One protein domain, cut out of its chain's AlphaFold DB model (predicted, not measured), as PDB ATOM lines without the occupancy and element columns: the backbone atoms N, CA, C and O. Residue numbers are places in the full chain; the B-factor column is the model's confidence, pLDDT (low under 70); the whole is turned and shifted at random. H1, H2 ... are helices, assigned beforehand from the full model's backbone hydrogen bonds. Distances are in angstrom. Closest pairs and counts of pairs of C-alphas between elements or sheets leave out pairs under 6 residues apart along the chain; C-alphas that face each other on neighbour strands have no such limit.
ATOM      1  N   LYS A   9       5.795 -34.955 -49.532       71.56
ATOM      2  CA  LYS A   9       5.666 -36.301 -48.950       71.56
ATOM      3  C   LYS A   9       6.901 -36.705 -48.130       71.56
ATOM      4  O   LYS A   9       6.753 -37.280 -47.057       71.56
ATOM      5  N   ASN A  10       8.107 -36.347 -48.576       78.25
ATOM      6  CA  ASN A  10       9.363 -36.669 -47.887       78.25
ATOM      7  C   ASN A  10       9.595 -35.785 -46.654       78.25
ATOM      8  O   ASN A  10      10.126 -36.262 -45.653       78.25
ATOM      9  N   ILE A  11       9.149 -34.522 -46.692       81.06
ATOM     10  CA  ILE A  11       9.150 -33.650 -45.508       81.06
ATOM     11  C   ILE A  11       8.223 -34.223 -44.433       81.06
ATOM     12  O   ILE A  11       8.663 -34.404 -43.302       81.06
ATOM     13  N   LYS A  12       6.976 -34.569 -44.792       84.06
ATOM     14  CA  LYS A  12       6.014 -35.155 -43.845       84.06
ATOM     15  C   LYS A  12       6.550 -36.444 -43.215       84.06
ATOM     16  O   LYS A  12       6.530 -36.567 -42.000       84.06
ATOM     17  N   LYS A  13       7.107 -37.361 -44.017       87.56
ATOM     18  CA  LYS A  13       7.735 -38.595 -43.509       87.56
ATOM     19  C   LYS A  13       8.874 -38.318 -42.520       87.56
ATOM     20  O   LYS A  13       8.920 -38.932 -41.464       87.56
ATOM     21  N   THR A  14       9.763 -37.377 -42.842       88.56
ATOM     22  CA  THR A  14      10.892 -37.019 -41.962       88.56
ATOM     23  C   THR A  14      10.405 -36.403 -40.649       88.56
ATOM     24  O   THR A  14      10.929 -36.726 -39.588       88.56
ATOM     25  N   ALA A  15       9.376 -35.553 -40.711       90.44
ATOM     26  CA  ALA A  15       8.762 -34.959 -39.528       90.44
ATOM     27  C   ALA A  15       8.117 -36.017 -38.617       90.44
ATOM     28  O   ALA A  15       8.326 -35.972 -37.411       90.44
ATOM     29  N   VAL A  16       7.401 -36.995 -39.187       93.94
ATOM     30  CA  VAL A  16       6.809 -38.109 -38.422       93.94
ATOM     31  C   VAL A  16       7.891 -38.945 -37.735       93.94
ATOM     32  O   VAL A  16       7.786 -39.199 -36.540       93.94
ATOM     33  N   ILE A  17       8.957 -39.317 -38.452       94.38
ATOM     34  CA  ILE A  17      10.072 -40.093 -37.879       94.38
ATOM     35  C   ILE A  17      10.731 -39.338 -36.716       94.38
ATOM     36  O   ILE A  17      10.959 -39.921 -35.660       94.38
ATOM     37  N   ASN A  18      10.996 -38.039 -36.881       95.56
ATOM     38  CA  ASN A  18      11.538 -37.212 -35.803       95.56
ATOM     39  C   ASN A  18      10.585 -37.121 -34.610       95.56
ATOM     40  O   ASN A  18      11.042 -37.196 -33.476       95.56
ATOM     41  N   GLY A  19       9.281 -36.976 -34.861       95.94
ATOM     42  CA  GLY A  19       8.266 -36.946 -33.810       95.94
ATOM     43  C   GLY A  19       8.271 -38.224 -32.973       95.94
ATOM     44  O   GLY A  19       8.326 -38.147 -31.752       95.94
ATOM     45  N   ILE A  20       8.313 -39.390 -33.626       96.81
ATOM     46  CA  ILE A  20       8.407 -40.694 -32.949       96.81
ATOM     47  C   ILE A  20       9.710 -40.801 -32.149       96.81
ATOM     48  O   ILE A  20       9.686 -41.206 -30.992       96.81
ATOM     49  N   ALA A  21      10.842 -40.416 -32.739       97.25
ATOM     50  CA  ALA A  21      12.143 -40.498 -32.082       97.25
ATOM     51  C   ALA A  21      12.236 -39.596 -30.838       97.25
ATOM     52  O   ALA A  21      12.759 -40.019 -29.808       97.25
ATOM     53  N   ILE A  22      11.690 -38.377 -30.911       97.56
ATOM     54  CA  ILE A  22      11.609 -37.457 -29.769       97.56
ATOM     55  C   ILE A  22      10.674 -38.025 -28.701       97.56
ATOM     56  O   ILE A  22      11.064 -38.074 -27.540       97.56
ATOM     57  N   ALA A  23       9.486 -38.510 -29.079       97.56
ATOM     58  CA  ALA A  23       8.542 -39.102 -28.132       97.56
ATOM     59  C   ALA A  23       9.139 -40.320 -27.406       97.56
ATOM     60  O   ALA A  23       9.012 -40.432 -26.188       97.56
ATOM     61  N   ALA A  24       9.852 -41.190 -28.127       97.62
ATOM     62  CA  ALA A  24      10.559 -42.327 -27.545       97.62
ATOM     63  C   ALA A  24      11.661 -41.880 -26.569       97.62
ATOM     64  O   ALA A  24      11.732 -42.389 -25.452       97.62
ATOM     65  N   ALA A  25      12.484 -40.895 -26.950       97.75
ATOM     66  CA  ALA A  25      13.515 -40.347 -26.070       97.75
ATOM     67  C   ALA A  25      12.913 -39.730 -24.798       97.75
ATOM     68  O   ALA A  25      13.376 -40.020 -23.698       97.75
ATOM     69  N   SER A  26      11.857 -38.923 -24.936       97.50
ATOM     70  CA  SER A  26      11.133 -38.334 -23.806       97.50
ATOM     71  C   SER A  26      10.553 -39.403 -22.884       97.50
ATOM     72  O   SER A  26      10.744 -39.314 -21.675       97.50
ATOM     73  N   GLY A  27       9.915 -40.442 -23.434       98.00
ATOM     74  CA  GLY A  27       9.391 -41.563 -22.652       98.00
ATOM     75  C   GLY A  27      10.481 -42.289 -21.857       98.00
ATOM     76  O   GLY A  27      10.293 -42.566 -20.676       98.00
ATOM     77  N   LEU A  28      11.648 -42.523 -22.465       98.06
ATOM     78  CA  LEU A  28      12.793 -43.136 -21.787       98.06
ATOM     79  C   LEU A  28      13.380 -42.237 -20.688       98.06
ATOM     80  O   LEU A  28      13.703 -42.743 -19.617       98.06
ATOM     81  N   PHE A  29      13.490 -40.921 -20.907       97.69
ATOM     82  CA  PHE A  29      13.934 -39.994 -19.859       97.69
ATOM     83  C   PHE A  29      12.958 -39.939 -18.685       97.69
ATOM     84  O   PHE A  29      13.393 -39.987 -17.540       97.69
ATOM     85  N   ILE A  30      11.652 -39.884 -18.961       97.50
ATOM     86  CA  ILE A  30      10.612 -39.892 -17.925       97.50
ATOM     87  C   ILE A  30      10.683 -41.196 -17.126       97.50
ATOM     88  O   ILE A  30      10.790 -41.151 -15.904       97.50
ATOM     89  N   ALA A  31      10.698 -42.348 -17.800       97.00
ATOM     90  CA  ALA A  31      10.808 -43.645 -17.139       97.00
ATOM     91  C   ALA A  31      12.096 -43.757 -16.308       97.00
ATOM     92  O   ALA A  31      12.060 -44.233 -15.176       97.00
ATOM     93  N   GLY A  32      13.225 -43.279 -16.841       96.75
ATOM     94  CA  GLY A  32      14.495 -43.249 -16.122       96.75
ATOM     95  C   GLY A  32      14.444 -42.382 -14.863       96.75
ATOM     96  O   GLY A  32      14.870 -42.831 -13.806       96.75
ATOM     97  N   ASN A  33      13.858 -41.186 -14.941       94.50
ATOM     98  CA  ASN A  33      13.716 -40.303 -13.783       94.50
ATOM     99  C   ASN A  33      12.775 -40.884 -12.717       94.50
ATOM    100  O   ASN A  33      13.080 -40.773 -11.536       94.50
ATOM    101  N   ILE A  34      11.681 -41.550 -13.111       95.19
ATOM    102  CA  ILE A  34      10.780 -42.243 -12.171       95.19
ATOM    103  C   ILE A  34      11.527 -43.370 -11.447       95.19
ATOM    104  O   ILE A  34      11.466 -43.475 -10.226       95.19
ATOM    105  N   ILE A  35      12.274 -44.193 -12.190       95.44
ATOM    106  CA  ILE A  35      13.067 -45.283 -11.606       95.44
ATOM    107  C   ILE A  35      14.146 -44.722 -10.671       95.44
ATOM    108  O   ILE A  35      14.333 -45.251  -9.580       95.44
ATOM    109  N   ALA A  36      14.840 -43.653 -11.070       94.69
ATOM    110  CA  ALA A  36      15.831 -42.992 -10.227       94.69
ATOM    111  C   ALA A  36      15.203 -42.464  -8.931       94.69
ATOM    112  O   ALA A  36      15.714 -42.760  -7.859       94.69
ATOM    113  N   GLY A  37      14.081 -41.746  -9.038       92.25
ATOM    114  CA  GLY A  37      13.366 -41.149  -7.908       92.25
ATOM    115  C   GLY A  37      12.774 -42.161  -6.927       92.25
ATOM    116  O   GLY A  37      12.531 -41.806  -5.786       92.25
ATOM    117  N   ILE A 312      20.424 -42.261 -28.176       96.31
ATOM    118  CA  ILE A 312      20.428 -42.852 -29.521       96.31
ATOM    119  C   ILE A 312      19.178 -42.417 -30.296       96.31
ATOM    120  O   ILE A 312      19.292 -42.008 -31.453       96.31
ATOM    121  N   CYS A 313      18.001 -42.420 -29.663       96.12
ATOM    122  CA  CYS A 313      16.772 -41.914 -30.278       96.12
ATOM    123  C   CYS A 313      16.916 -40.450 -30.727       96.12
ATOM    124  O   CYS A 313      16.458 -40.095 -31.813       96.12
ATOM    125  N   LEU A 314      17.621 -39.610 -29.961       96.06
ATOM    126  CA  LEU A 314      17.859 -38.204 -30.310       96.06
ATOM    127  C   LEU A 314      18.859 -37.984 -31.461       96.06
ATOM    128  O   LEU A 314      18.914 -36.883 -32.015       96.06
ATOM    129  N   VAL A 315      19.602 -39.005 -31.900       95.56
ATOM    130  CA  VAL A 315      20.534 -38.879 -33.037       95.56
ATOM    131  C   VAL A 315      19.789 -38.550 -34.334       95.56
ATOM    132  O   VAL A 315      20.241 -37.713 -35.118       95.56
ATOM    133  N   VAL A 316      18.622 -39.158 -34.562       92.81
ATOM    134  CA  VAL A 316      17.812 -38.930 -35.770       92.81
ATOM    135  C   VAL A 316      17.353 -37.466 -35.892       92.81
ATOM    136  O   VAL A 316      17.696 -36.831 -36.901       92.81
ATOM    137  N   PRO A 317      16.665 -36.872 -34.892       94.31
ATOM    138  CA  PRO A 317      16.297 -35.463 -34.945       94.31
ATOM    139  C   PRO A 317      17.528 -34.553 -35.012       94.31
ATOM    140  O   PRO A 317      17.509 -33.593 -35.786       94.31
ATOM    141  N   LEU A 318      18.633 -34.885 -34.337       94.62
ATOM    142  CA  LEU A 318      19.871 -34.104 -34.414       94.62
ATOM    143  C   LEU A 318      20.452 -34.053 -35.838       94.62
ATOM    144  O   LEU A 318      20.772 -32.974 -36.340       94.62
ATOM    145  N   ILE A 319      20.525 -35.187 -36.544       93.50
ATOM    146  CA  ILE A 319      20.990 -35.230 -37.943       93.50
ATOM    147  C   ILE A 319      20.072 -34.394 -38.843       93.50
ATOM    148  O   ILE A 319      20.545 -33.671 -39.729       93.50
ATOM    149  N   THR A 320      18.753 -34.474 -38.643       92.19
ATOM    150  CA  THR A 320      17.820 -33.655 -39.431       92.19
ATOM    151  C   THR A 320      17.980 -32.163 -39.147       92.19
ATOM    152  O   THR A 320      17.981 -31.380 -40.098       92.19
ATOM    153  N   LEU A 321      18.212 -31.771 -37.891       92.19
ATOM    154  CA  LEU A 321      18.488 -30.394 -37.495       92.19
ATOM    155  C   LEU A 321      19.770 -29.871 -38.157       92.19
ATOM    156  O   LEU A 321      19.743 -28.814 -38.786       92.19
ATOM    157  N   ILE A 322      20.860 -30.645 -38.130       93.38
ATOM    158  CA  ILE A 322      22.122 -30.291 -38.804       93.38
ATOM    159  C   ILE A 322      21.893 -30.083 -40.307       93.38
ATOM    160  O   ILE A 322      22.336 -29.084 -40.881       93.38
ATOM    161  N   ARG A 323      21.146 -30.981 -40.966       91.25
ATOM    162  CA  ARG A 323      20.807 -30.833 -42.393       91.25
ATOM    163  C   ARG A 323      20.012 -29.557 -42.671       91.25
ATOM    164  O   ARG A 323      20.232 -28.930 -43.711       91.25
ATOM    165  N   LEU A 324      19.097 -29.173 -41.782       89.50
ATOM    166  CA  LEU A 324      18.336 -27.929 -41.898       89.50
ATOM    167  C   LEU A 324      19.233 -26.701 -41.718       89.50
ATOM    168  O   LEU A 324      19.160 -25.797 -42.547       89.50
ATOM    169  N   ILE A 325      20.130 -26.704 -40.728       91.19
ATOM    170  CA  ILE A 325      21.100 -25.624 -40.490       91.19
ATOM    171  C   ILE A 325      22.014 -25.436 -41.705       91.19
ATOM    172  O   ILE A 325      22.145 -24.325 -42.216       91.19
ATOM    173  N   VAL A 326      22.587 -26.517 -42.245       92.25
ATOM    174  CA  VAL A 326      23.450 -26.453 -43.440       92.25
ATOM    175  C   VAL A 326      22.685 -25.910 -44.648       92.25
ATOM    176  O   VAL A 326      23.221 -25.116 -45.426       92.25
ATOM    177  N   ARG A 327      21.423 -26.316 -44.830       86.31
ATOM    178  CA  ARG A 327      20.574 -25.778 -45.903       86.31
ATOM    179  C   ARG A 327      20.287 -24.298 -45.704       86.31
ATOM    180  O   ARG A 327      20.431 -23.540 -46.659       86.31
ATOM    181  N   LEU A 328      19.922 -23.891 -44.491       86.44
ATOM    182  CA  LEU A 328      19.666 -22.497 -44.151       86.44
ATOM    183  C   LEU A 328      20.910 -21.643 -44.425       86.44
ATOM    184  O   LEU A 328      20.817 -20.636 -45.122       86.44
ATOM    185  N   TYR A 329      22.084 -22.111 -44.001       89.75
ATOM    186  CA  TYR A 329      23.366 -21.470 -44.286       89.75
ATOM    187  C   TYR A 329      23.631 -21.327 -45.796       89.75
ATOM    188  O   TYR A 329      23.962 -20.238 -46.265       89.75
ATOM    189  N   LYS A 330      23.418 -22.384 -46.596       87.19
ATOM    190  CA  LYS A 330      23.558 -22.322 -48.066       87.19
ATOM    191  C   LYS A 330      22.568 -21.341 -48.713       87.19
ATOM    192  O   LYS A 330      22.919 -20.659 -49.678       87.19
ATOM    193  N   VAL A 331      21.345 -21.234 -48.192       84.62
ATOM    194  CA  VAL A 331      20.337 -20.276 -48.681       84.62
ATOM    195  C   VAL A 331      20.731 -18.841 -48.333       84.62
ATOM    196  O   VAL A 331      20.692 -17.982 -49.209       84.62
ATOM    197  N   ILE A 332      21.167 -18.583 -47.099       82.56
ATOM    198  CA  ILE A 332      21.642 -17.261 -46.668       82.56
ATOM    199  C   ILE A 332      22.865 -16.844 -47.495       82.56
ATOM    200  O   ILE A 332      22.892 -15.740 -48.038       82.56
ATOM    201  N   LYS A 333      23.837 -17.747 -47.688       82.62
ATOM    202  CA  LYS A 333      25.031 -17.490 -48.508       82.62
ATOM    203  C   LYS A 333      24.682 -17.197 -49.970       82.62
ATOM    204  O   LYS A 333      25.224 -16.257 -50.539       82.62
ATOM    205  N   SER A 334      23.764 -17.955 -50.577       78.88
ATOM    206  CA  SER A 334      23.367 -17.741 -51.982       78.88
ATOM    207  C   SER A 334      22.502 -16.493 -52.193       78.88
ATOM    208  O   SER A 334      22.539 -15.896 -53.265       78.88
ATOM    209  N   LYS A 335      21.760 -16.052 -51.171       80.00
ATOM    210  CA  LYS A 335      20.959 -14.819 -51.205       80.00
ATOM    211  C   LYS A 335      21.666 -13.608 -50.592       80.00
ATOM    212  O   LYS A 335      21.032 -12.564 -50.468       80.00
ATOM    213  N   LYS A 336      22.961 -13.707 -50.266       75.44
ATOM    214  CA  LYS A 336      23.746 -12.647 -49.608       75.44
ATOM    215  C   LYS A 336      23.591 -11.288 -50.303       75.44
ATOM    216  O   LYS A 336      23.293 -10.309 -49.633       75.44
ATOM    217  N   HIS A 337      23.679 -11.242 -51.635       66.25
ATOM    218  CA  HIS A 337      23.486 -10.003 -52.403       66.25
ATOM    219  C   HIS A 337      22.069  -9.425 -52.284       66.25
ATOM    220  O   HIS A 337      21.930  -8.234 -52.040       66.25
ATOM    221  N   LYS A 338      21.020 -10.254 -52.351       73.94
ATOM    222  CA  LYS A 338      19.625  -9.797 -52.185       73.94
ATOM    223  C   LYS A 338      19.322  -9.330 -50.759       73.94
ATOM    224  O   LYS A 338      18.521  -8.423 -50.568       73.94
ATOM    225  N   ILE A 339      19.953  -9.947 -49.760       70.69
ATOM    226  CA  ILE A 339      19.834  -9.544 -48.353       70.69
ATOM    227  C   ILE A 339      20.523  -8.187 -48.139       70.69
ATOM    228  O   ILE A 339      19.936  -7.301 -47.524       70.69
ATOM    229  N   ILE A 340      21.721  -7.995 -48.705       72.38
ATOM    230  CA  ILE A 340      22.451  -6.717 -48.669       72.38
ATOM    231  C   ILE A 340      21.674  -5.618 -49.412       72.38
ATOM    232  O   ILE A 340      21.491  -4.535 -48.865       72.38
ATOM    233  N   GLU A 341      21.145  -5.888 -50.609       74.75
ATOM    234  CA  GLU A 341      20.297  -4.937 -51.346       74.75
ATOM    235  C   GLU A 341      19.018  -4.574 -50.584       74.75
ATOM    236  O   GLU A 341      18.608  -3.414 -50.577       74.75
ATOM    237  N   GLY A 342      18.383  -5.550 -49.927       77.25
ATOM    238  CA  GLY A 342      17.219  -5.317 -49.074       77.25
ATOM    239  C   GLY A 342      17.542  -4.413 -47.883       77.25
ATOM    240  O   GLY A 342      16.801  -3.467 -47.617       77.25
ATOM    241  N   ALA A 343      18.677  -4.646 -47.218       75.00
ATOM    242  CA  ALA A 343      19.158  -3.808 -46.120       75.00
ATOM    243  C   ALA A 343      19.499  -2.382 -46.591       75.00
ATOM    244  O   ALA A 343      19.071  -1.411 -45.970       75.00
ATOM    245  N   LEU A 344      20.181  -2.235 -47.732       76.25
ATOM    246  CA  LEU A 344      20.492  -0.933 -48.340       76.25
ATOM    247  C   LEU A 344      19.224  -0.166 -48.753       76.25
ATOM    248  O   LEU A 344      19.112   1.042 -48.519       76.25
ATOM    249  N   LYS A 345      18.222  -0.854 -49.317       80.06
ATOM    250  CA  LYS A 345      16.906  -0.263 -49.612       80.06
ATOM    251  C   LYS A 345      16.184   0.190 -48.346       80.06
ATOM    252  O   LYS A 345      15.562   1.247 -48.364       80.06
ATOM    253  N   LEU A 346      16.286  -0.552 -47.246       80.00
ATOM    254  CA  LEU A 346      15.685  -0.163 -45.970       80.00
ATOM    255  C   LEU A 346      16.361   1.087 -45.382       80.00
ATOM    256  O   LEU A 346      15.675   2.044 -45.022       80.00
ATOM    257  N   VAL A 347      17.698   1.112 -45.364       81.06
ATOM    258  CA  VAL A 347      18.491   2.259 -44.892       81.06
ATOM    259  C   VAL A 347      18.178   3.498 -45.724       81.06
ATOM    260  O   VAL A 347      17.820   4.528 -45.165       81.06
ATOM    261  N   SER A 348      18.202   3.402 -47.056       75.31
ATOM    262  CA  SER A 348      17.871   4.541 -47.926       75.31
ATOM    263  C   SER A 348      16.445   5.073 -47.717       75.31
ATOM    264  O   SER A 348      16.235   6.288 -47.772       75.31
ATOM    265  N   LYS A 349      15.469   4.203 -47.413       81.81
ATOM    266  CA  LYS A 349      14.090   4.602 -47.085       81.81
ATOM    267  C   LYS A 349      14.023   5.375 -45.764       81.81
ATOM    268  O   LYS A 349      13.372   6.415 -45.703       81.81
ATOM    269  N   ILE A 350      14.743   4.917 -44.739       78.44
ATOM    270  CA  ILE A 350      14.837   5.586 -43.430       78.44
ATOM    271  C   ILE A 350      15.545   6.944 -43.562       78.44
ATOM    272  O   ILE A 350      15.082   7.940 -43.003       78.44
ATOM    273  N   THR A 351      16.619   7.026 -44.351       72.19
ATOM    274  CA  THR A 351      17.358   8.276 -44.584       72.19
ATOM    275  C   THR A 351      16.525   9.301 -45.358       72.19
ATOM    276  O   THR A 351      16.525  10.480 -45.000       72.19
ATOM    277  N   LYS A 352      15.756   8.871 -46.374       70.81
ATOM    278  CA  LYS A 352      14.786   9.739 -47.069       70.81
ATOM    279  C   LYS A 352      13.682  10.226 -46.130       70.81
ATOM    280  O   LYS A 352      13.344  11.405 -46.162       70.81
ATOM    281  N   HIS A 353      13.172   9.360 -45.257       68.94
ATOM    282  CA  HIS A 353      12.127   9.736 -44.305       68.94
ATOM    283  C   HIS A 353      12.623  10.718 -43.225       68.94
ATOM    284  O   HIS A 353      11.887  11.622 -42.842       68.94
ATOM    285  N   LYS A 354      13.890  10.616 -42.790       63.44
ATOM    286  CA  LYS A 354      14.533  11.608 -41.904       63.44
ATOM    287  C   LYS A 354      14.799  12.955 -42.588       63.44
ATOM    288  O   LYS A 354      14.669  13.982 -41.931       63.44
TER     289      LYS A 354
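Overview. This is residues 9 to 37 and 312 to 354 of the 359 residues of the protein "ABC transporter permease protein" of Ruminococcus sp. CAG:624 (UniProt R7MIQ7). What shape is it? Residues 313 to 317 of H2 pack on residues 18 to 25 of H1, and residues 322 to 354, of which 322 to 334 belong to H2 and 336 to 354 to H3, stick out as an arm. What makes it? The 72 printed residues, all helix in class, include H1, H2 and H3 in that order. The whole is extended, with a radius of gyration of the C-alphas of 21.3 A and spans of 65 by 32 by 18 A.

Along the chain. Where is H1? H1, residues 9 to 37, runs 42.0 A from C-alpha 9 at (5.666, -36.301, -48.950). What follows? H2, residues 312 to 334, is 33.8 A long. H3, residues 336 to 354, 27.1 A long, ends at C-alpha 354 at (14.533, 11.608, -41.904).

Arrangement. What touches H1? Residues 313 to 317 of H2 touch residues 18 to 25 of H1, opposite ways at a steep tilt of 44 degrees; the closest C-alphas, of Asn 18 and Pro 317, are 5.1 A apart. And H3? It is apart from H1 and meets H2 only through their tight link. Every O i to N i+4 pair is within hydrogen-bond range in H1 and H3, and 17 of 19 in H2.

Size, cuts and confidence. How large is it? The C-alphas farthest apart, of Ile 35 and Lys 352, are 65.5 A apart. What is missing or uncertain? Residues 38 to 311 are not printed, with 22.8 A between C-alphas 37 and 312. The pLDDT is under 70 at residues 337, 353 and 354.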